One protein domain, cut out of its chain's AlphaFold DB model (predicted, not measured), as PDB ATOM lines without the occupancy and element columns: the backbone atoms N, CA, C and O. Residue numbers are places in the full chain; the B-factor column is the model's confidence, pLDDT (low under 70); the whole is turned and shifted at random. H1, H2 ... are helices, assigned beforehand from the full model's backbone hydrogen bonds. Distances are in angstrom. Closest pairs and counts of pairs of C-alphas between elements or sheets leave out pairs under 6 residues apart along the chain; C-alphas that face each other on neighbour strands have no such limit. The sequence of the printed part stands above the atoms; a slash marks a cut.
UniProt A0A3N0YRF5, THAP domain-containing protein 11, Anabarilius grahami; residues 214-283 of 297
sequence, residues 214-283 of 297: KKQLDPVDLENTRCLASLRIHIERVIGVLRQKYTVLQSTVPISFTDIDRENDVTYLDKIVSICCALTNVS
ATOM      1  N   LYS A 214     163.892 182.197 169.550       70.81
ATOM      2  CA  LYS A 214     162.800 183.020 168.993       70.81
ATOM      3  C   LYS A 214     161.926 183.622 170.098       70.81
ATOM      4  O   LYS A 214     161.352 182.891 170.900       70.81
ATOM      5  N   LYS A 215     161.753 184.955 170.096       70.25
ATOM      6  CA  LYS A 215     160.855 185.671 171.035       70.25
ATOM      7  C   LYS A 215     159.375 185.286 170.873       70.25
ATOM      8  O   LYS A 215     158.613 185.396 171.827       70.25
ATOM      9  N   GLN A 216     158.974 184.838 169.683       73.31
ATOM     10  CA  GLN A 216     157.634 184.341 169.377       73.31
ATOM     11  C   GLN A 216     157.721 183.261 168.284       73.31
ATOM     12  O   GLN A 216     158.645 183.280 167.470       73.31
ATOM     13  N   LEU A 217     156.768 182.329 168.265       74.94
ATOM     14  CA  LEU A 217     156.552 181.403 167.148       74.94
ATOM     15  C   LEU A 217     155.620 182.032 166.095       74.94
ATOM     16  O   LEU A 217     154.927 183.016 166.378       74.94
ATOM     17  N   ASP A 218     155.602 181.453 164.895       76.44
ATOM     18  CA  ASP A 218     154.675 181.838 163.826       76.44
ATOM     19  C   ASP A 218     153.206 181.547 164.220       76.44
ATOM     20  O   ASP A 218     152.960 180.573 164.939       76.44
ATOM     21  N   PRO A 219     152.202 182.337 163.785       75.06
ATOM     22  CA  PRO A 219     150.789 182.056 164.056       75.06
ATOM     23  C   PRO A 219     150.306 180.646 163.669       75.06
ATOM     24  O   PRO A 219     149.445 180.099 164.365       75.06
ATOM     25  N   VAL A 220     150.854 180.041 162.609       76.31
ATOM     26  CA  VAL A 220     150.530 178.669 162.178       76.31
ATOM     27  C   VAL A 220     151.168 177.647 163.122       76.31
ATOM     28  O   VAL A 220     150.469 176.782 163.656       76.31
ATOM     29  N   ASP A 221     152.464 177.796 163.416       76.06
ATOM     30  CA  ASP A 221     153.185 176.964 164.392       76.06
ATOM     31  C   ASP A 221     152.553 177.035 165.789       76.06
ATOM     32  O   ASP A 221     152.517 176.039 166.515       76.06
ATOM     33  N   LEU A 222     152.024 178.204 166.168       77.44
ATOM     34  CA  LEU A 222     151.311 178.414 167.422       77.44
ATOM     35  C   LEU A 222     150.014 177.601 167.487       77.44
ATOM     36  O   LEU A 222     149.824 176.892 168.473       77.44
ATOM     37  N   GLU A 223     149.125 177.663 166.490       78.44
ATOM     38  CA  GLU A 223     147.872 176.888 166.546       78.44
ATOM     39  C   GLU A 223     148.135 175.377 166.401       78.44
ATOM     40  O   GLU A 223     147.517 174.586 167.118       78.44
ATOM     41  N   ASN A 224     149.132 174.969 165.604       77.94
ATOM     42  CA  ASN A 224     149.608 173.581 165.550       77.94
ATOM     43  C   ASN A 224     150.109 173.105 166.927       77.94
ATOM     44  O   ASN A 224     149.650 172.085 167.443       77.94
ATOM     45  N   THR A 225     150.972 173.885 167.585       79.00
ATOM     46  CA  THR A 225     151.488 173.582 168.932       79.00
ATOM     47  C   THR A 225     150.370 173.565 169.982       79.00
ATOM     48  O   THR A 225     150.388 172.729 170.885       79.00
ATOM     49  N   ARG A 226     149.352 174.427 169.862       80.69
ATOM     50  CA  ARG A 226     148.163 174.427 170.739       80.69
ATOM     51  C   ARG A 226     147.271 173.208 170.509       80.69
ATOM     52  O   ARG A 226     146.692 172.702 171.473       80.69
ATOM     53  N   CYS A 227     147.173 172.723 169.272       79.88
ATOM     54  CA  CYS A 227     146.482 171.478 168.943       79.88
ATOM     55  C   CYS A 227     147.207 170.283 169.583       79.88
ATOM     56  O   CYS A 227     146.605 169.565 170.380       79.88
ATOM     57  N   LEU A 228     148.520 170.156 169.353       81.62
ATOM     58  CA  LEU A 228     149.361 169.111 169.950       81.62
ATOM     59  C   LEU A 228     149.318 169.125 171.484       81.62
ATOM     60  O   LEU A 228     149.102 168.086 172.098       81.62
ATOM     61  N   ALA A 229     149.422 170.296 172.118       79.94
ATOM     62  CA  ALA A 229     149.285 170.420 173.570       79.94
ATOM     63  C   ALA A 229     147.890 169.997 174.073       79.94
ATOM     64  O   ALA A 229     147.771 169.410 175.146       79.94
ATOM     65  N   SER A 230     146.830 170.250 173.297       81.88
ATOM     66  CA  SER A 230     145.468 169.817 173.640       81.88
ATOM     67  C   SER A 230     145.293 168.296 173.541       81.88
ATOM     68  O   SER A 230     144.569 167.726 174.356       81.88
ATOM     69  N   LEU A 231     145.958 167.649 172.576       83.19
ATOM     70  CA  LEU A 231     145.991 166.190 172.427       83.19
ATOM     71  C   LEU A 231     146.837 165.538 173.529       83.19
ATOM     72  O   LEU A 231     146.355 164.621 174.188       83.19
ATOM     73  N   ARG A 232     148.030 166.077 173.817       83.25
ATOM     74  CA  ARG A 232     148.903 165.639 174.922       83.25
ATOM     75  C   ARG A 232     148.150 165.611 176.257       83.25
ATOM     76  O   ARG A 232     148.120 164.580 176.913       83.25
ATOM     77  N   ILE A 233     147.426 166.686 176.590       84.81
ATOM     78  CA  ILE A 233     146.579 166.775 177.797       84.81
ATOM     79  C   ILE A 233     145.445 165.728 177.815       84.81
ATOM     80  O   ILE A 233     144.940 165.384 178.885       84.81
ATOM     81  N   HIS A 234     144.994 165.228 176.659       85.06
ATOM     82  CA  HIS A 234     144.034 164.123 176.608       85.06
ATOM     83  C   HIS A 234     144.724 162.772 176.834       85.06
ATOM     84  O   HIS A 234     144.284 162.010 177.691       85.06
ATOM     85  N   ILE A 235     145.830 162.512 176.134       84.50
ATOM     86  CA  ILE A 235     146.615 161.272 176.230       84.50
ATOM     87  C   ILE A 235     147.159 161.078 177.655       84.50
ATOM     88  O   ILE A 235     146.957 160.022 178.244       84.50
ATOM     89  N   GLU A 236     147.721 162.120 178.275       85.88
ATOM     90  CA  GLU A 236     148.142 162.121 179.687       85.88
ATOM     91  C   GLU A 236     147.015 161.715 180.647       85.88
ATOM     92  O   GLU A 236     147.251 161.013 181.629       85.88
ATOM     93  N   ARG A 237     145.773 162.141 180.375       87.38
ATOM     94  CA  ARG A 237     144.604 161.788 181.196       87.38
ATOM     95  C   ARG A 237     144.135 160.363 180.951       87.38
ATOM     96  O   ARG A 237     143.738 159.713 181.911       87.38
ATOM     97  N   VAL A 238     144.186 159.880 179.711       87.44
ATOM     98  CA  VAL A 238     143.914 158.474 179.381       87.44
ATOM     99  C   VAL A 238     144.923 157.578 180.097       87.44
ATOM    100  O   VAL A 238     144.516 156.711 180.863       87.44
ATOM    101  N   ILE A 239     146.223 157.858 179.957       87.56
ATOM    102  CA  ILE A 239     147.297 157.156 180.673       87.56
ATOM    103  C   ILE A 239     147.071 157.241 182.188       87.56
ATOM    104  O   ILE A 239     147.124 156.221 182.868       87.56
ATOM    105  N   GLY A 240     146.744 158.419 182.727       89.19
ATOM    106  CA  GLY A 240     146.427 158.596 184.147       89.19
ATOM    107  C   GLY A 240     145.268 157.717 184.635       89.19
ATOM    108  O   GLY A 240     145.391 157.077 185.674       89.19
ATOM    109  N   VAL A 241     144.174 157.625 183.870       89.31
ATOM    110  CA  VAL A 241     143.027 156.749 184.183       89.31
ATOM    111  C   VAL A 241     143.418 155.272 184.110       89.31
ATOM    112  O   VAL A 241     143.064 154.512 185.009       89.31
ATOM    113  N   LEU A 242     144.176 154.860 183.090       90.88
ATOM    114  CA  LEU A 242     144.645 153.478 182.950       90.88
ATOM    115  C   LEU A 242     145.563 153.079 184.116       90.88
ATOM    116  O   LEU A 242     145.317 152.065 184.764       90.88
ATOM    117  N   ARG A 243     146.555 153.910 184.461       89.81
ATOM    118  CA  ARG A 243     147.479 153.669 185.587       89.81
ATOM    119  C   ARG A 243     146.815 153.773 186.965       89.81
ATOM    120  O   ARG A 243     147.329 153.206 187.921       89.81
ATOM    121  N   GLN A 244     145.686 154.479 187.080       89.75
ATOM    122  CA  GLN A 244     144.867 154.507 188.298       89.75
ATOM    123  C   GLN A 244     143.957 153.273 188.424       89.75
ATOM    124  O   GLN A 244     143.668 152.842 189.538       89.75
ATOM    125  N   LYS A 245     143.473 152.724 187.302       89.81
ATOM    126  CA  LYS A 245     142.500 151.620 187.278       89.81
ATOM    127  C   LYS A 245     143.152 150.232 187.243       89.81
ATOM    128  O   LYS A 245     142.563 149.289 187.767       89.81
ATOM    129  N   TYR A 246     144.341 150.099 186.653       91.62
ATOM    130  CA  TYR A 246     145.040 148.823 186.483       91.62
ATOM    131  C   TYR A 246     146.430 148.869 187.122       91.62
ATOM    132  O   TYR A 246     147.335 149.544 186.631       91.62
ATOM    133  N   THR A 247     146.615 148.098 188.193       90.75
ATOM    134  CA  THR A 247     147.877 148.007 188.950       90.75
ATOM    135  C   THR A 247     149.061 147.550 188.093       90.75
ATOM    136  O   THR A 247     150.170 148.032 188.295       90.75
ATOM    137  N   VAL A 248     148.824 146.708 187.077       88.75
ATOM    138  CA  VAL A 248     149.843 146.256 186.104       88.75
ATOM    139  C   VAL A 248     150.478 147.402 185.297       88.75
ATOM    140  O   VAL A 248     151.604 147.272 184.832       88.75
ATOM    141  N   LEU A 249     149.794 148.549 185.173       88.88
ATOM    142  CA  LEU A 249     150.322 149.764 184.536       88.88
ATOM    143  C   LEU A 249     150.816 150.803 185.565       88.88
ATOM    144  O   LEU A 249     151.319 151.866 185.197       88.88
ATOM    145  N   GLN A 250     150.655 150.545 186.865       88.00
ATOM    146  CA  GLN A 250     151.005 151.494 187.919       88.00
ATOM    147  C   GLN A 250     152.512 151.490 188.216       88.00
ATOM    148  O   GLN A 250     153.099 152.567 188.349       88.00
ATOM    149  N   SER A 251     153.142 150.315 188.282       84.62
ATOM    150  CA  SER A 251     154.583 150.134 188.521       84.62
ATOM    151  C   SER A 251     155.438 150.325 187.258       84.62
ATOM    152  O   SER A 251     154.930 150.543 186.160       84.62
ATOM    153  N   THR A 252     156.761 150.232 187.409       85.12
ATOM    154  CA  THR A 252     157.680 149.975 186.289       85.12
ATOM    155  C   THR A 252     157.379 148.610 185.667       85.12
ATOM    156  O   THR A 252     157.200 147.632 186.393       85.12
ATOM    157  N   VAL A 253     157.343 148.549 184.338       84.75
ATOM    158  CA  VAL A 253     157.124 147.317 183.565       84.75
ATOM    159  C   VAL A 253     158.483 146.649 183.270       84.75
ATOM    160  O   VAL A 253     159.441 147.377 182.999       84.75
ATOM    161  N   PRO A 254     158.613 145.306 183.320       87.00
ATOM    162  CA  PRO A 254     159.834 144.607 182.908       87.00
ATOM    163  C   PRO A 254     160.168 144.832 181.428       87.00
ATOM    164  O   PRO A 254     159.271 144.874 180.590       87.00
ATOM    165  N   ILE A 255     161.460 144.904 181.087       85.81
ATOM    166  CA  ILE A 255     161.909 145.113 179.695       85.81
ATOM    167  C   ILE A 255     161.438 143.972 178.779       85.81
ATOM    168  O   ILE A 255     161.025 144.238 177.655       85.81
ATOM    169  N   SER A 256     161.364 142.736 179.280       85.00
ATOM    170  CA  SER A 256     160.862 141.578 178.523       85.00
ATOM    171  C   SER A 256     159.385 141.658 178.116       85.00
ATOM    172  O   SER A 256     158.908 140.844 177.336       85.00
ATOM    173  N   PHE A 257     158.619 142.639 178.611       84.69
ATOM    174  CA  PHE A 257     157.264 142.886 178.105       84.69
ATOM    175  C   PHE A 257     157.278 143.725 176.814       84.69
ATOM    176  O   PHE A 257     156.238 143.845 176.173       84.69
ATOM    177  N   THR A 258     158.429 144.298 176.439       81.69
ATOM    178  CA  THR A 258     158.650 145.011 175.165       81.69
ATOM    179  C   THR A 258     159.268 144.130 174.076       81.69
ATOM    180  O   THR A 258     159.511 144.613 172.973       81.69
ATOM    181  N   ASP A 259     159.479 142.840 174.353       82.06
ATOM    182  CA  ASP A 259     159.868 141.864 173.337       82.06
ATOM    183  C   ASP A 259     158.701 141.652 172.352       82.06
ATOM    184  O   ASP A 259     157.538 141.552 172.760       82.06
ATOM    185  N   ILE A 260     159.007 141.618 171.050       77.06
ATOM    186  CA  ILE A 260     158.012 141.492 169.976       77.06
ATOM    187  C   ILE A 260     157.611 140.025 169.810       77.06
ATOM    188  O   ILE A 260     158.454 139.151 169.590       77.06
ATOM    189  N   ASP A 261     156.308 139.760 169.861       74.75
ATOM    190  CA  ASP A 261     155.736 138.462 169.531       74.75
ATOM    191  C   ASP A 261     155.740 138.255 168.010       74.75
ATOM    192  O   ASP A 261     154.959 138.869 167.284       74.75
ATOM    193  N   ARG A 262     156.615 137.366 167.524       70.62
ATOM    194  CA  ARG A 262     156.842 137.124 166.087       70.62
ATOM    195  C   ARG A 262     155.646 136.518 165.339       70.62
ATOM    196  O   ARG A 262     155.693 136.476 164.115       70.62
ATOM    197  N   GLU A 263     154.617 136.041 166.037       72.69
ATOM    198  CA  GLU A 263     153.362 135.576 165.425       72.69
ATOM    199  C   GLU A 263     152.370 136.734 165.203       72.69
ATOM    200  O   GLU A 263     151.528 136.667 164.313       72.69
ATOM    201  N   ASN A 264     152.466 137.803 166.004       66.38
ATOM    202  CA  ASN A 264     151.445 138.854 166.094       66.38
ATOM    203  C   ASN A 264     151.969 140.285 165.820       66.38
ATOM    204  O   ASN A 264     151.173 141.219 165.838       66.38
ATOM    205  N   ASP A 265     153.284 140.455 165.648       72.94
ATOM    206  CA  ASP A 265     154.033 141.717 165.464       72.94
ATOM    207  C   ASP A 265     153.698 142.844 166.466       72.94
ATOM    208  O   ASP A 265     153.748 144.035 166.173       72.94
ATOM    209  N   VAL A 266     153.357 142.456 167.698       76.50
ATOM    210  CA  VAL A 266     153.067 143.365 168.820       76.50
ATOM    211  C   VAL A 266     153.773 142.888 170.083       76.50
ATOM    212  O   VAL A 266     154.022 141.692 170.255       76.50
ATOM    213  N   THR A 267     154.076 143.796 171.010       85.25
ATOM    214  CA  THR A 267     154.704 143.407 172.278       85.25
ATOM    215  C   THR A 267     153.678 142.862 173.276       85.25
ATOM    216  O   THR A 267     152.469 143.111 173.184       85.25
ATOM    217  N   TYR A 268     154.149 142.140 174.296       84.81
ATOM    218  CA  TYR A 268     153.283 141.695 175.393       84.81
ATOM    219  C   TYR A 268     152.658 142.883 176.156       84.81
ATOM    220  O   TYR A 268     151.504 142.817 176.589       84.81
ATOM    221  N   LEU A 269     153.378 144.007 176.256       87.62
ATOM    222  CA  LEU A 269     152.868 145.264 176.803       87.62
ATOM    223  C   LEU A 269     151.718 145.839 175.961       87.62
ATOM    224  O   LEU A 269     150.723 146.276 176.540       87.62
ATOM    225  N   ASP A 270     151.794 145.794 174.631       85.44
ATOM    226  CA  ASP A 270     150.716 146.286 173.758       85.44
ATOM    227  C   ASP A 270     149.439 145.460 173.930       85.44
ATOM    228  O   ASP A 270     148.346 146.022 174.071       85.44
ATOM    229  N   LYS A 271     149.575 144.129 174.040       86.69
ATOM    230  CA  LYS A 271     148.461 143.223 174.370       86.69
ATOM    231  C   LYS A 271     147.814 143.615 175.714       86.69
ATOM    232  O   LYS A 271     146.590 143.754 175.786       86.69
ATOM    233  N   ILE A 272     148.607 143.895 176.759       90.44
ATOM    234  CA  ILE A 272     148.106 144.380 178.065       90.44
ATOM    235  C   ILE A 272     147.394 145.738 177.937       90.44
ATOM    236  O   ILE A 272     146.285 145.906 178.457       90.44
ATOM    237  N   VAL A 273     148.011 146.723 177.277       90.25
ATOM    238  CA  VAL A 273     147.474 148.090 177.153       90.25
ATOM    239  C   VAL A 273     146.176 148.096 176.347       90.25
ATOM    240  O   VAL A 273     145.206 148.727 176.772       90.25
ATOM    241  N   SER A 274     146.110 147.338 175.249       87.44
ATOM    242  CA  SER A 274     144.905 147.167 174.432       87.44
ATOM    243  C   SER A 274     143.734 146.619 175.260       87.44
ATOM    244  O   SER A 274     142.654 147.221 175.294       87.44
ATOM    245  N   ILE A 275     143.965 145.559 176.046       89.62
ATOM    246  CA  ILE A 275     142.962 144.986 176.959       89.62
ATOM    247  C   ILE A 275     142.532 146.003 178.034       89.62
ATOM    248  O   ILE A 275     141.334 146.170 178.281       89.62
ATOM    249  N   CYS A 276     143.466 146.743 178.643       90.56
ATOM    250  CA  CYS A 276     143.144 147.787 179.628       90.56
ATOM    251  C   CYS A 276     142.296 148.924 179.023       90.56
ATOM    252  O   CYS A 276     141.353 149.413 179.656       90.56
ATOM    253  N   CYS A 277     142.580 149.321 177.780       87.88
ATOM    254  CA  CYS A 277     141.785 150.282 177.019       87.88
ATOM    255  C   CYS A 277     140.377 149.742 176.729       87.88
ATOM    256  O   CYS A 277     139.388 150.414 177.039       87.88
ATOM    257  N   ALA A 278     140.251 148.520 176.204       88.31
ATOM    258  CA  ALA A 278     138.966 147.882 175.914       88.31
ATOM    259  C   ALA A 278     138.083 147.777 177.173       88.31
ATOM    260  O   ALA A 278     136.961 148.288 177.197       88.31
ATOM    261  N   LEU A 279     138.630 147.239 178.268       87.94
ATOM    262  CA  LEU A 279     137.953 147.130 179.565       87.94
ATOM    263  C   LEU A 279     137.627 148.493 180.207       87.94
ATOM    264  O   LEU A 279     136.793 148.562 181.113       87.94
ATOM    265  N   THR A 280     138.262 149.586 179.773       87.25
ATOM    266  CA  THR A 280     137.902 150.955 180.186       87.25
ATOM    267  C   THR A 280     136.723 151.498 179.396       87.25
ATOM    268  O   THR A 280     135.819 152.070 180.001       87.25
ATOM    269  N   ASN A 281     136.683 151.254 178.085       82.62
ATOM    270  CA  ASN A 281     135.561 151.646 177.231       82.62
ATOM    271  C   ASN A 281     134.268 150.877 177.555       82.62
ATOM    272  O   ASN A 281     133.191 151.459 177.482       82.62
ATOM    273  N   VAL A 282     134.366 149.595 177.932       83.19
ATOM    274  CA  VAL A 282     133.203 148.747 178.271       83.19
ATOM    275  C   VAL A 282     132.685 148.995 179.697       83.19
ATOM    276  O   VAL A 282     131.503 148.805 179.970       83.19
ATOM    277  N   SER A 283     133.530 149.451 180.629       73.12
ATOM    278  CA  SER A 283     133.085 149.742 181.998       73.12
ATOM    279  C   SER A 283     132.270 151.041 182.078       73.12
ATOM    280  O   SER A 283     132.833 152.116 181.861       73.12
TER     281      SER A 283
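AT A GLANCE: This is residues 214 to 283 of the 297 residues of the protein "THAP domain-containing protein 11" of Anabarilius grahami (UniProt A0A3N0YRF5). The model is an L: the long helix H1 is one leg, its residues 219 to 224 and 226 to 237 standing free, and H3, with tiny H2 near its first residues, makes the other. The printed part has 70 residues with helices H1, H2, H3 in that order and no named strand: all helix. It is only just extended, close to loose, radius of gyration of the C-alphas 17.0 A, spanning 47 by 30 by 22 A.

HOW THE PARTS SIT: H1, residues 219 to 245, only just touches H3, residues 268 to 282, with 3 pairs of C-alphas within 8 A, through residue 242 alone of H1 and residues 276 to 280 alone of H3; the closest C-alphas, of Leu 242 and Cys 276, are 6.8 A apart. Their lines are about perpendicular, 88 degrees. H2, residues 255 to 258, is apart from H1 and touches H3 at its residues 268 to 269 alone; the closest C-alphas, of Phe 257 and Tyr 268, are 5.0 A apart. Every O i to N i+4 pair is within hydrogen-bond range in H3, 22 of 23 in H1; H2 is too short for one.

IN THESE COORDINATES: H1 begins at C-alpha 219 (150.789, 182.056, 164.056) and measures 39.2 A from first to last C-alpha. H3 measures 21.5 A, ending at C-alpha 282 (133.203, 148.747, 178.271).

THE WHOLE: The printed part has no cut, both links are short, and residue 264 is under pLDDT 70.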